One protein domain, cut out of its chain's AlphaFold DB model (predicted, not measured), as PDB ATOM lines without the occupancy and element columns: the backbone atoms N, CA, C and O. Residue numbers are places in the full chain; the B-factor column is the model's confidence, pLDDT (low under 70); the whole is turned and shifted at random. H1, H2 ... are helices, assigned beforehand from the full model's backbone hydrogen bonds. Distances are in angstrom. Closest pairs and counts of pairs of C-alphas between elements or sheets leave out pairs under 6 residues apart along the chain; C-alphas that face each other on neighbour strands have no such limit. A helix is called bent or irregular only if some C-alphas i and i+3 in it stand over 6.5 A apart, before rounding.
ATOM      1  N   MET A   1     118.115 148.542 128.390       75.38
ATOM      2  CA  MET A   1     117.339 149.273 129.421       75.38
ATOM      3  C   MET A   1     117.002 148.419 130.645       75.38
ATOM      4  O   MET A   1     117.562 148.697 131.691       75.38
ATOM      5  N   LYS A   2     116.208 147.337 130.542       86.38
ATOM      6  CA  LYS A   2     115.805 146.501 131.707       86.38
ATOM      7  C   LYS A   2     116.966 146.029 132.606       86.38
ATOM      8  O   LYS A   2     116.863 146.107 133.823       86.38
ATOM      9  N   LYS A   3     118.084 145.586 132.008       88.44
ATOM     10  CA  LYS A   3     119.285 145.158 132.756       88.44
ATOM     11  C   LYS A   3     119.886 146.300 133.584       88.44
ATOM     12  O   LYS A   3     120.165 146.114 134.756       88.44
ATOM     13  N   VAL A   4     120.033 147.474 132.971       91.62
ATOM     14  CA  VAL A   4     120.599 148.672 133.610       91.62
ATOM     15  C   VAL A   4     119.736 149.120 134.786       91.62
ATOM     16  O   VAL A   4     120.273 149.358 135.857       91.62
ATOM     17  N   ILE A   5     118.409 149.137 134.620       94.19
ATOM     18  CA  ILE A   5     117.467 149.497 135.692       94.19
ATOM     19  C   ILE A   5     117.628 148.559 136.892       94.19
ATOM     20  O   ILE A   5     117.726 149.024 138.021       94.19
ATOM     21  N   LEU A   6     117.717 147.246 136.661       94.56
ATOM     22  CA  LEU A   6     117.920 146.285 137.749       94.56
ATOM     23  C   LEU A   6     119.275 146.479 138.438       94.56
ATOM     24  O   LEU A   6     119.340 146.387 139.657       94.56
ATOM     25  N   VAL A   7     120.341 146.783 137.691       94.50
ATOM     26  CA  VAL A   7     121.662 147.080 138.276       94.50
ATOM     27  C   VAL A   7     121.625 148.363 139.108       94.50
ATOM     28  O   VAL A   7     122.172 148.384 140.205       94.50
ATOM     29  N   MET A   8     120.949 149.408 138.628       96.06
ATOM     30  CA  MET A   8     120.758 150.650 139.381       96.06
ATOM     31  C   MET A   8     119.956 150.419 140.662       96.06
ATOM     32  O   MET A   8     120.355 150.903 141.714       96.06
ATOM     33  N   LEU A   9     118.871 149.641 140.595       96.12
ATOM     34  CA  LEU A   9     118.088 149.261 141.773       96.12
ATOM     35  C   LEU A   9     118.932 148.471 142.775       96.12
ATOM     36  O   LEU A   9     118.891 148.766 143.964       96.12
ATOM     37  N   PHE A  10     119.731 147.519 142.290       96.62
ATOM     38  CA  PHE A  10     120.602 146.707 143.134       96.62
ATOM     39  C   PHE A  10     121.610 147.557 143.916       96.62
ATOM     40  O   PHE A  10     121.707 147.453 145.141       96.62
ATOM     41  N   TRP A  11     122.329 148.437 143.215       96.44
ATOM     42  CA  TRP A  11     123.276 149.353 143.848       96.44
ATOM     43  C   TRP A  11     122.587 150.380 144.740       96.44
ATOM     44  O   TRP A  11     123.095 150.669 145.819       96.44
ATOM     45  N   GLY A  12     121.423 150.891 144.333       96.19
ATOM     46  CA  GLY A  12     120.628 151.817 145.133       96.19
ATOM     47  C   GLY A  12     120.234 151.220 146.482       96.19
ATOM     48  O   GLY A  12     120.409 151.878 147.503       96.19
ATOM     49  N   MET A  13     119.792 149.958 146.508       96.00
ATOM     50  CA  MET A  13     119.475 149.252 147.755       96.00
ATOM     51  C   MET A  13     120.716 149.026 148.621       96.00
ATOM     52  O   MET A  13     120.650 149.262 149.821       96.00
ATOM     53  N   ILE A  14     121.858 148.642 148.030       94.94
ATOM     54  CA  ILE A  14     123.116 148.495 148.784       94.94
ATOM     55  C   ILE A  14     123.508 149.817 149.439       94.94
ATOM     56  O   ILE A  14     123.760 149.853 150.640       94.94
ATOM     57  N   ILE A  15     123.563 150.896 148.658       95.31
ATOM     58  CA  ILE A  15     123.980 152.213 149.146       95.31
ATOM     59  C   ILE A  15     123.026 152.687 150.242       95.31
ATOM     60  O   ILE A  15     123.484 153.130 151.291       95.31
ATOM     61  N   PHE A  16     121.717 152.535 150.037       95.31
ATOM     62  CA  PHE A  16     120.716 152.876 151.039       95.31
ATOM     63  C   PHE A  16     120.929 152.101 152.347       95.31
ATOM     64  O   PHE A  16     121.015 152.724 153.403       95.31
ATOM     65  N   SER A  17     121.104 150.775 152.283       94.38
ATOM     66  CA  SER A  17     121.378 149.950 153.467       94.38
ATOM     67  C   SER A  17     122.673 150.353 154.173       94.38
ATOM     68  O   SER A  17     122.699 150.418 155.397       94.38
ATOM     69  N   VAL A  18     123.741 150.666 153.431       93.12
ATOM     70  CA  VAL A  18     125.016 151.109 154.023       93.12
ATOM     71  C   VAL A  18     124.842 152.442 154.755       93.12
ATOM     72  O   VAL A  18     125.285 152.578 155.894       93.12
ATOM     73  N   ILE A  19     124.179 153.423 154.137       93.88
ATOM     74  CA  ILE A  19     123.942 154.735 154.757       93.88
ATOM     75  C   ILE A  19     123.073 154.579 156.010       93.88
ATOM     76  O   ILE A  19     123.406 155.149 157.050       93.88
ATOM     77  N   ALA A  20     122.009 153.776 155.929       92.00
ATOM     78  CA  ALA A  20     121.155 153.469 157.070       92.00
ATOM     79  C   ALA A  20     121.941 152.806 158.212       92.00
ATOM     80  O   ALA A  20     121.743 153.168 159.367       92.00
ATOM     81  N   GLN A  21     122.892 151.913 157.917       90.50
ATOM     82  CA  GLN A  21     123.705 151.273 158.954       90.50
ATOM     83  C   GLN A  21     124.646 152.242 159.678       90.50
ATOM     84  O   GLN A  21     124.942 152.037 160.856       90.50
ATOM     85  N   VAL A  22     125.162 153.256 158.978       90.12
ATOM     86  CA  VAL A  22     126.266 154.100 159.468       90.12
ATOM     87  C   VAL A  22     125.781 155.441 160.037       90.12
ATOM     88  O   VAL A  22     126.490 156.044 160.839       90.12
ATOM     89  N   SER A  23     124.590 155.924 159.664       91.25
ATOM     90  CA  SER A  23     124.147 157.290 159.982       91.25
ATOM     91  C   SER A  23     122.819 157.352 160.741       91.25
ATOM     92  O   SER A  23     121.744 157.264 160.152       91.25
ATOM     93  N   ASP A  24     122.882 157.657 162.041       88.12
ATOM     94  CA  ASP A  24     121.687 157.956 162.851       88.12
ATOM     95  C   ASP A  24     120.940 159.198 162.367       88.12
ATOM     96  O   ASP A  24     119.715 159.251 162.410       88.12
ATOM     97  N   LYS A  25     121.663 160.201 161.852       90.50
ATOM     98  CA  LYS A  25     121.040 161.399 161.271       90.50
ATOM     99  C   LYS A  25     120.176 161.048 160.064       90.50
ATOM    100  O   LYS A  25     119.141 161.670 159.866       90.50
ATOM    101  N   PHE A  26     120.600 160.064 159.270       91.56
ATOM    102  CA  PHE A  26     119.826 159.598 158.126       91.56
ATOM    103  C   PHE A  26     118.557 158.865 158.572       91.56
ATOM    104  O   PHE A  26     117.488 159.134 158.032       91.56
ATOM    105  N   ILE A  27     118.655 158.016 159.600       91.00
ATOM    106  CA  ILE A  27     117.488 157.340 160.185       91.00
ATOM    107  C   ILE A  27     116.513 158.355 160.780       91.00
ATOM    108  O   ILE A  27     115.335 158.311 160.454       91.00
ATOM    109  N   ASN A  28     116.992 159.312 161.574       91.31
ATOM    110  CA  ASN A  28     116.145 160.356 162.161       91.31
ATOM    111  C   ASN A  28     115.515 161.273 161.105       91.31
ATOM    112  O   ASN A  28     114.448 161.830 161.328       91.31
ATOM    113  N   TRP A  29     116.159 161.454 159.951       92.94
ATOM    114  CA  TRP A  29     115.555 162.182 158.838       92.94
ATOM    115  C   TRP A  29     114.440 161.372 158.151       92.94
ATOM    116  O   TRP A  29     113.422 161.946 157.773       92.94
ATOM    117  N   LEU A  30     114.609 160.051 158.023       90.75
ATOM    118  CA  LEU A  30     113.611 159.127 157.461       90.75
ATOM    119  C   LEU A  30     112.416 158.889 158.397       90.75
ATOM    120  O   LEU A  30     111.271 158.911 157.950       90.75
ATOM    121  N   SER A  31     112.693 158.661 159.678       90.56
ATOM    122  CA  SER A  31     111.726 158.389 160.742       90.56
ATOM    123  C   SER A  31     112.001 159.339 161.916       90.56
ATOM    124  O   SER A  31     112.635 158.962 162.903       90.56
ATOM    125  N   PRO A  32     111.553 160.607 161.837       87.44
ATOM    126  CA  PRO A  32     111.792 161.600 162.891       87.44
ATOM    127  C   PRO A  32     111.086 161.275 164.212       87.44
ATOM    128  O   PRO A  32     111.473 161.793 165.255       87.44
ATOM    129  N   ASN A  33     110.085 160.392 164.175       89.44
ATOM    130  CA  ASN A  33     109.343 159.919 165.344       89.44
ATOM    131  C   ASN A  33     109.759 158.495 165.762       89.44
ATOM    132  O   ASN A  33     108.975 157.793 166.402       89.44
ATOM    133  N   ALA A  34     110.957 158.049 165.371       82.69
ATOM    134  CA  ALA A  34     111.486 156.734 165.708       82.69
ATOM    135  C   ALA A  34     111.477 156.494 167.228       82.69
ATOM    136  O   ALA A  34     112.177 157.167 167.982       82.69
ATOM    137  N   LEU A  35     110.719 155.489 167.677       80.81
ATOM    138  CA  LEU A  35     110.703 155.062 169.083       80.81
ATOM    139  C   LEU A  35     112.013 154.366 169.485       80.81
ATOM    140  O   LEU A  35     112.405 154.394 170.649       80.81
ATOM    141  N   SER A  36     112.684 153.736 168.517       85.88
ATOM    142  CA  SER A  36     113.926 152.986 168.695       85.88
ATOM    143  C   SER A  36     114.780 153.103 167.436       85.88
ATOM    144  O   SER A  36     114.466 152.531 166.393       85.88
ATOM    145  N   LEU A  37     115.900 153.825 167.543       85.31
ATOM    146  CA  LEU A  37     116.889 153.953 166.465       85.31
ATOM    147  C   LEU A  37     117.430 152.596 166.000       85.31
ATOM    148  O   LEU A  37     117.783 152.428 164.835       85.31
ATOM    149  N   ILE A  38     117.493 151.627 166.913       84.31
ATOM    150  CA  ILE A  38     118.015 150.288 166.650       84.31
ATOM    151  C   ILE A  38     117.068 149.511 165.731       84.31
ATOM    152  O   ILE A  38     117.520 148.927 164.745       84.31
ATOM    153  N   ASP A  39     115.768 149.526 166.022       85.81
ATOM    154  CA  ASP A  39     114.771 148.781 165.243       85.81
ATOM    155  C   ASP A  39     114.565 149.405 163.857       85.81
ATOM    156  O   ASP A  39     114.450 148.702 162.848       85.81
ATOM    157  N   GLU A  40     114.616 150.734 163.785       89.94
ATOM    158  CA  GLU A  40     114.590 151.464 162.517       89.94
ATOM    159  C   GLU A  40     115.835 151.158 161.682       89.94
ATOM    160  O   GLU A  40     115.725 150.830 160.499       89.94
ATOM    161  N   ARG A  41     117.027 151.152 162.297       89.25
ATOM    162  CA  ARG A  41     118.268 150.766 161.610       89.25
ATOM    163  C   ARG A  41     118.164 149.363 161.035       89.25
ATOM    164  O   ARG A  41     118.529 149.168 159.878       89.25
ATOM    165  N   MET A  42     117.643 148.401 161.801       88.38
ATOM    166  CA  MET A  42     117.421 147.039 161.307       88.38
ATOM    167  C   MET A  42     116.474 147.025 160.111       88.38
ATOM    168  O   MET A  42     116.754 146.381 159.103       88.38
ATOM    169  N   THR A  43     115.366 147.754 160.193       91.44
ATOM    170  CA  THR A  43     114.365 147.796 159.126       91.44
ATOM    171  C   THR A  43     114.963 148.371 157.844       91.44
ATOM    172  O   THR A  43     114.901 147.737 156.788       91.44
ATOM    173  N   TYR A  44     115.633 149.519 157.933       92.38
ATOM    174  CA  TYR A  44     116.226 150.202 156.782       92.38
ATOM    175  C   TYR A  44     117.506 149.545 156.244       92.38
ATOM    176  O   TYR A  44     117.974 149.918 155.171       92.38
ATOM    177  N   THR A  45     118.052 148.534 156.922       93.00
ATOM    178  CA  THR A  45     119.185 147.737 156.424       93.00
ATOM    179  C   THR A  45     118.752 146.383 155.891       93.00
ATOM    180  O   THR A  45     119.038 146.073 154.732       93.00
ATOM    181  N   PHE A  46     118.021 145.592 156.676       90.81
ATOM    182  CA  PHE A  46     117.625 144.234 156.305       90.81
ATOM    183  C   PHE A  46     116.564 144.193 155.218       90.81
ATOM    184  O   PHE A  46     116.678 143.369 154.310       90.81
ATOM    185  N   VAL A  47     115.550 145.063 155.270       93.00
ATOM    186  CA  VAL A  47     114.464 145.029 154.279       93.00
ATOM    187  C   VAL A  47     115.003 145.278 152.865       93.00
ATOM    188  O   VAL A  47     114.737 144.445 151.993       93.00
ATOM    189  N   PRO A  48     115.825 146.315 152.602       94.44
ATOM    190  CA  PRO A  48     116.389 146.506 151.266       94.44
ATOM    191  C   PRO A  48     117.344 145.379 150.853       94.44
ATOM    192  O   PRO A  48     117.331 144.968 149.695       94.44
ATOM    193  N   MET A  49     118.114 144.801 151.780       94.25
ATOM    194  CA  MET A  49     118.990 143.660 151.475       94.25
ATOM    195  C   MET A  49     118.213 142.391 151.101       94.25
ATOM    196  O   MET A  49     118.611 141.663 150.186       94.25
ATOM    197  N   MET A  50     117.074 142.148 151.758       93.69
ATOM    198  CA  MET A  50     116.139 141.076 151.408       93.69
ATOM    199  C   MET A  50     115.480 141.331 150.052       93.69
ATOM    200  O   MET A  50     115.430 140.433 149.208       93.69
ATOM    201  N   MET A  51     115.046 142.567 149.787       96.19
ATOM    202  CA  MET A  51     114.551 142.956 148.464       96.19
ATOM    203  C   MET A  51     115.622 142.798 147.380       96.19
ATOM    204  O   MET A  51     115.310 142.415 146.252       96.19
ATOM    205  N   ASN A  52     116.897 142.981 147.715       95.75
ATOM    206  CA  ASN A  52     117.986 142.775 146.772       95.75
ATOM    207  C   ASN A  52     118.131 141.317 146.318       95.75
ATOM    208  O   ASN A  52     118.486 141.073 145.164       95.75
ATOM    209  N   PHE A  53     117.786 140.330 147.153       95.88
ATOM    210  CA  PHE A  53     117.701 138.939 146.695       95.88
ATOM    211  C   PHE A  53     116.610 138.750 145.637       95.88
ATOM    212  O   PHE A  53     116.807 138.008 144.670       95.88
ATOM    213  N   PHE A  54     115.490 139.464 145.763       95.88
ATOM    214  CA  PHE A  54     114.451 139.469 144.737       95.88
ATOM    215  C   PHE A  54     114.939 140.133 143.440       95.88
ATOM    216  O   PHE A  54     114.737 139.588 142.353       95.88
ATOM    217  N   VAL A  55     115.670 141.248 143.529       95.75
ATOM    218  CA  VAL A  55     116.304 141.885 142.358       95.75
ATOM    219  C   VAL A  55     117.286 140.932 141.673       95.75
ATOM    220  O   VAL A  55     117.239 140.779 140.451       95.75
ATOM    221  N   LEU A  56     118.127 140.229 142.433       96.00
ATOM    222  CA  LEU A  56     119.044 139.214 141.908       96.00
ATOM    223  C   LEU A  56     118.290 138.075 141.207       96.00
ATOM    224  O   LEU A  56     118.675 137.653 140.113       96.00
ATOM    225  N   PHE A  57     117.179 137.608 141.776       95.50
ATOM    226  CA  PHE A  57     116.318 136.622 141.124       95.50
ATOM    227  C   PHE A  57     115.797 137.122 139.765       95.50
ATOM    228  O   PHE A  57     115.862 136.396 138.765       95.50
ATOM    229  N   LEU A  58     115.360 138.382 139.682       95.38
ATOM    230  CA  LEU A  58     114.959 139.002 138.415       95.38
ATOM    231  C   LEU A  58     116.137 139.127 137.435       95.38
ATOM    232  O   LEU A  58     115.971 138.837 136.248       95.38
ATOM    233  N   MET A  59     117.339 139.480 137.911       94.31
ATOM    234  CA  MET A  59     118.566 139.522 137.099       94.31
ATOM    235  C   MET A  59     118.915 138.159 136.489       94.31
ATOM    236  O   MET A  59     119.352 138.079 135.335       94.31
ATOM    237  N   ARG A  60     118.671 137.066 137.221       93.00
ATOM    238  CA  ARG A  60     118.819 135.702 136.699       93.00
ATOM    239  C   ARG A  60     117.812 135.421 135.582       93.00
ATOM    240  O   ARG A  60     118.198 134.889 134.540       93.00
ATOM    241  N   LYS A  61     116.542 135.815 135.751       93.12
ATOM    242  CA  LYS A  61     115.479 135.638 134.736       93.12
ATOM    243  C   LYS A  61     115.793 136.346 133.414       93.12
ATOM    244  O   LYS A  61     115.540 135.782 132.355       93.12
ATOM    245  N   ILE A  62     116.396 137.536 133.451       92.62
ATOM    246  CA  ILE A  62     116.786 138.297 132.244       92.62
ATOM    247  C   ILE A  62     118.109 137.829 131.608       92.62
ATOM    248  O   ILE A  62     118.655 138.526 130.746       92.62
ATOM    249  N   ARG A  63     118.640 136.671 132.032       89.00
ATOM    250  CA  ARG A  63     119.886 136.065 131.533       89.00
ATOM    251  C   ARG A  63     121.065 137.044 131.593       89.00
ATOM    252  O   ARG A  63     121.710 137.346 130.585       89.00
ATOM    253  N   MET A  64     121.313 137.607 132.774       89.31
ATOM    254  CA  MET A  64     122.561 138.323 133.029       89.31
ATOM    255  C   MET A  64     123.760 137.368 132.894       89.31
ATOM    256  O   MET A  64     123.639 136.167 133.127       89.31
ATOM    257  N   HIS A  65     124.915 137.898 132.486       92.44
ATOM    258  CA  HIS A  65     126.136 137.110 132.345       92.44
ATOM    259  C   HIS A  65     126.521 136.451 133.678       92.44
ATOM    260  O   HIS A  65     126.522 137.112 134.719       92.44
ATOM    261  N   LYS A  66     126.874 135.159 133.635       91.69
ATOM    262  CA  LYS A  66     127.059 134.309 134.823       91.69
ATOM    263  C   LYS A  66     128.032 134.911 135.842       91.69
ATOM    264  O   LYS A  66     127.698 134.960 137.020       91.69
ATOM    265  N   SER A  67     129.183 135.416 135.394       93.75
ATOM    266  CA  SER A  67     130.200 135.985 136.294       93.75
ATOM    267  C   SER A  67     129.714 137.240 137.022       93.75
ATOM    268  O   SER A  67     129.966 137.391 138.211       93.75
ATOM    269  N   TRP A  68     128.964 138.108 136.335       92.75
ATOM    270  CA  TRP A  68     128.423 139.333 136.929       92.75
ATOM    271  C   TRP A  68     127.316 139.031 137.936       92.75
ATOM    272  O   TRP A  68     127.293 139.597 139.023       92.75
ATOM    273  N   PHE A  69     126.430 138.091 137.592       94.56
ATOM    274  CA  PHE A  69     125.410 137.610 138.517       94.56
ATOM    275  C   PHE A  69     126.038 137.009 139.780       94.56
ATOM    276  O   PHE A  69     125.608 137.333 140.882       94.56
ATOM    277  N   LEU A  70     127.068 136.169 139.626       94.75
ATOM    278  CA  LEU A  70     127.762 135.549 140.753       94.75
ATOM    279  C   LEU A  70     128.409 136.603 141.659       94.75
ATOM    280  O   LEU A  70     128.260 136.524 142.873       94.75
ATOM    281  N   LEU A  71     129.071 137.606 141.074       95.81
ATOM    282  CA  LEU A  71     129.687 138.703 141.822       95.81
ATOM    283  C   LEU A  71     128.648 139.467 142.648       95.81
ATOM    284  O   LEU A  71     128.841 139.651 143.846       95.81
ATOM    285  N   PHE A  72     127.522 139.859 142.044       95.81
ATOM    286  CA  PHE A  72     126.457 140.561 142.766       95.81
ATOM    287  C   PHE A  72     125.793 139.689 143.831       95.81
ATOM    288  O   PHE A  72     125.488 140.172 144.917       95.81
ATOM    289  N   PHE A  73     125.611 138.398 143.555       96.12
ATOM    290  CA  PHE A  73     125.074 137.462 144.533       96.12
ATOM    291  C   PHE A  73     125.999 137.318 145.745       96.12
ATOM    292  O   PHE A  73     125.543 137.472 146.874       96.12
ATOM    293  N   ILE A  74     127.297 137.085 145.520       96.56
ATOM    294  CA  ILE A  74     128.297 136.975 146.589       96.56
ATOM    295  C   ILE A  74     128.359 138.272 147.396       96.56
ATOM    296  O   ILE A  74     128.312 138.217 148.621       96.56
ATOM    297  N   ALA A  75     128.400 139.430 146.732       94.94
ATOM    298  CA  ALA A  75     128.407 140.724 147.408       94.94
ATOM    299  C   ALA A  75     127.156 140.922 148.282       94.94
ATOM    300  O   ALA A  75     127.273 141.351 149.428       94.94
ATOM    301  N   ASN A  76     125.969 140.558 147.781       95.56
ATOM    302  CA  ASN A  76     124.727 140.688 148.542       95.56
ATOM    303  C   ASN A  76     124.675 139.741 149.746       95.56
ATOM    304  O   ASN A  76     124.266 140.154 150.825       95.56
ATOM    305  N   VAL A  77     125.117 138.490 149.579       95.31
ATOM    306  CA  VAL A  77     125.221 137.522 150.683       95.31
ATOM    307  C   VAL A  77     126.223 138.006 151.725       95.31
ATOM    308  O   VAL A  77     125.915 137.981 152.911       95.31
ATOM    309  N   PHE A  78     127.394 138.482 151.301       95.00
ATOM    310  CA  PHE A  78     128.424 138.972 152.212       95.00
ATOM    311  C   PHE A  78     127.929 140.166 153.033       95.00
ATOM    312  O   PHE A  78     128.058 140.161 154.253       95.00
ATOM    313  N   LEU A  79     127.291 141.150 152.390       93.12
ATOM    314  CA  LEU A  79     126.690 142.293 153.081       93.12
ATOM    315  C   LEU A  79     125.551 141.875 154.014       93.12
ATOM    316  O   LEU A  79     125.467 142.365 155.135       93.12
ATOM    317  N   PHE A  80     124.691 140.951 153.585       92.31
ATOM    318  CA  PHE A  80     123.607 140.447 154.423       92.31
ATOM    319  C   PHE A  80     124.146 139.778 155.692       92.31
ATOM    320  O   PHE A  80     123.705 140.100 156.792       92.31
ATOM    321  N   LEU A  81     125.151 138.907 155.556       91.50
ATOM    322  CA  LEU A  81     125.815 138.268 156.693       91.50
ATOM    323  C   LEU A  81     126.546 139.280 157.579       91.50
ATOM    324  O   LEU A  81     126.491 139.154 158.798       91.50
ATOM    325  N   PHE A  82     127.181 140.292 156.986       90.06
ATOM    326  CA  PHE A  82     127.812 141.386 157.720       90.06
ATOM    327  C   PHE A  82     126.801 142.167 158.574       90.06
ATOM    328  O   PHE A  82     127.072 142.455 159.735       90.06
ATOM    329  N   TYR A  83     125.613 142.472 158.049       88.50
ATOM    330  CA  TYR A  83     124.584 143.146 158.844       88.50
ATOM    331  C   TYR A  83     124.021 142.245 159.946       88.50
ATOM    332  O   TYR A  83     123.801 142.724 161.057       88.50
ATOM    333  N   ILE A  84     123.858 140.937 159.696       86.69
ATOM    334  CA  ILE A  84     123.497 139.972 160.752       86.69
ATOM    335  C   ILE A  84     124.547 139.970 161.861       86.69
ATOM    336  O   ILE A  84     124.189 140.092 163.031       86.69
ATOM    337  N   SER A  85     125.829 139.847 161.516       85.12
ATOM    338  CA  SER A  85     126.899 139.764 162.512       85.12
ATOM    339  C   SER A  85     127.091 141.072 163.274       85.12
ATOM    340  O   SER A  85     127.388 141.040 164.464       85.12
ATOM    341  N   TYR A  86     126.880 142.220 162.633       82.75
ATOM    342  CA  TYR A  86     126.931 143.510 163.310       82.75
ATOM    343  C   TYR A  86     125.756 143.697 164.279       82.75
ATOM    344  O   TYR A  86     125.924 144.229 165.376       82.75
ATOM    345  N   GLN A  87     124.557 143.267 163.888       76.75
ATOM    346  CA  GLN A  87     123.354 143.490 164.685       76.75
ATOM    347  C   GLN A  87     123.220 142.505 165.852       76.75
ATOM    348  O   GLN A  87     122.836 142.906 166.949       76.75
ATOM    349  N   TYR A  88     123.524 141.229 165.611       75.94
ATOM    350  CA  TYR A  88     123.292 140.131 166.555       75.94
ATOM    351  C   TYR A  88     124.577 139.484 167.080       75.94
ATOM    352  O   TYR A  88     124.507 138.656 167.982       75.94
ATOM    353  N   GLY A  89     125.737 139.818 166.513       64.69
ATOM    354  CA  GLY A  89     127.034 139.308 166.950       64.69
ATOM    355  C   GLY A  89     127.839 140.327 167.756       64.69
ATOM    356  O   GLY A  89     127.431 141.469 167.976       64.69
ATOM    357  N   ASP A  90     129.043 139.918 168.154       61.03
ATOM    358  CA  ASP A  90     129.924 140.684 169.051       61.03
ATOM    359  C   ASP A  90     130.527 141.956 168.441       61.03
ATOM    360  O   ASP A  90     131.311 142.645 169.095       61.03
ATOM    361  N   TRP A  91     130.228 142.227 167.172       61.09
ATOM    362  CA  TRP A  91     130.884 143.248 166.359       61.09
ATOM    363  C   TRP A  91     130.111 144.576 166.356       61.09
ATOM    364  O   TRP A  91     130.608 145.567 165.822       61.09
ATOM    365  N   GLY A  92     128.917 144.614 166.961       59.72
ATOM    366  CA  GLY A  92     128.081 145.811 167.057       59.72
ATOM    367  C   GLY A  92     127.133 145.794 168.260       59.72
ATOM    368  O   GLY A  92     127.566 145.625 169.399       59.72
ATOM    369  N   LEU A  93     125.836 146.011 168.017       55.56
ATOM    370  CA  LEU A  93     124.817 146.257 169.055       55.56
ATOM    371  C   LEU A  93     124.515 145.037 169.946       55.56
ATOM    372  O   LEU A  93     123.955 145.206 171.028       55.56
ATOM    373  N   GLY A  94     124.918 143.830 169.530       51.09
ATOM    374  CA  GLY A  94     124.727 142.590 170.289       51.09
ATOM    375  C   GLY A  94     125.422 142.565 171.655       51.09
ATOM    376  O   GLY A  94     124.957 141.871 172.548       51.09
ATOM    377  N   ARG A  95     126.477 143.372 171.860       48.12
ATOM    378  CA  ARG A  95     127.145 143.511 173.172       48.12
ATOM    379  C   ARG A  95     126.384 144.364 174.188       48.12
ATOM    380  O   ARG A  95     126.774 144.388 175.349       48.12
ATOM    381  N   VAL A  96     125.375 145.121 173.754       50.84
ATOM    382  CA  VAL A  96     124.651 146.088 174.600       50.84
ATOM    383  C   VAL A  96     123.298 145.523 175.072       50.84
ATOM    384  O   VAL A  96     122.498 146.253 175.651       50.84
ATOM    385  N   ARG A  97     123.027 144.231 174.833       45.66
ATOM    386  CA  ARG A  97     121.878 143.501 175.394       45.66
ATOM    387  C   ARG A  97     122.275 142.656 176.593       45.66
ATOM    388  O   ARG A  97     123.355 142.033 176.532       45.66
TER     389      ARG A  97
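AT A GLANCE: This is residues 1 to 97 of the 97 residues of an uncharacterized protein of Bacillus sp. 17376 (UniProt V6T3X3). Three long helices, H1, H3 and H4, make an up-and-down bundle, each running against the one before it, with H3 packed on both H1 and H4 and the H1 to H4 side looser. Short H2 sits at one end by the end of H1 and the start of H3, and tiny H5 follows the end of H4 at that same end. The printed part has 97 residues with five named helices, H1 to H5 in chain order, and no named strand; the class is all helix. It is only just compact, close to loose, with a radius of gyration of the C-alphas of 14.9 A, and spans 44 by 28 by 15 A.

IN THESE COORDINATES: H3, the longest helix, holds residues 37 to 61 and measures 36.7 A, from C-alpha 37 at (116.889, 153.953, 166.465). It is neither bent nor irregular, but only just: C-alphas 44 and 47 are 6.0 A apart. H1, residues 2 to 22, measures 30.6 A and begins at (115.805, 146.501, 131.707). H4, residues 66 to 88, measures 32.5 A. H2 is residues 24 to 30; H5, residues 93 to 96, ends at (124.651, 146.088, 174.600).

HOW THE PARTS SIT: The hub H3 touches H1 at a shallow tilt of 19 degrees, opposite ways; their closest C-alphas, Ser 17 and Thr 45, are 4.3 A apart. H3 and H4 form a helical hairpin at 18 degrees, closest at C-alphas Met 49 and Phe 80, 6.4 A. H1 and H4 are close but not clearly touching, with C-alphas Ile 14 and Asn 76 8.0 A apart. H2 touches residues 37 to 41 of H3, closest at C-alphas Ile 27 and Arg 41, 6.8 A. H1 and H2 only just touch, with 3 pairs of C-alphas within 8 A, only at the corner. H4 and H5 touch only at the corner, C-alphas Tyr 88 and Gly 94 being 4.7 A apart. Every O i to N i+4 pair is within hydrogen-bond range in H1, H2 and H4, and 19 of 21 are in H3; H5 is too short for such a pair.

THE WHOLE: The C-alphas of Met 1 and Arg 97, the two farthest apart, are 46.6 A apart. The printed part has no cut, and no link is long. Mean pLDDT of the printed part is 88.2; residues 89 to 97 are under 70.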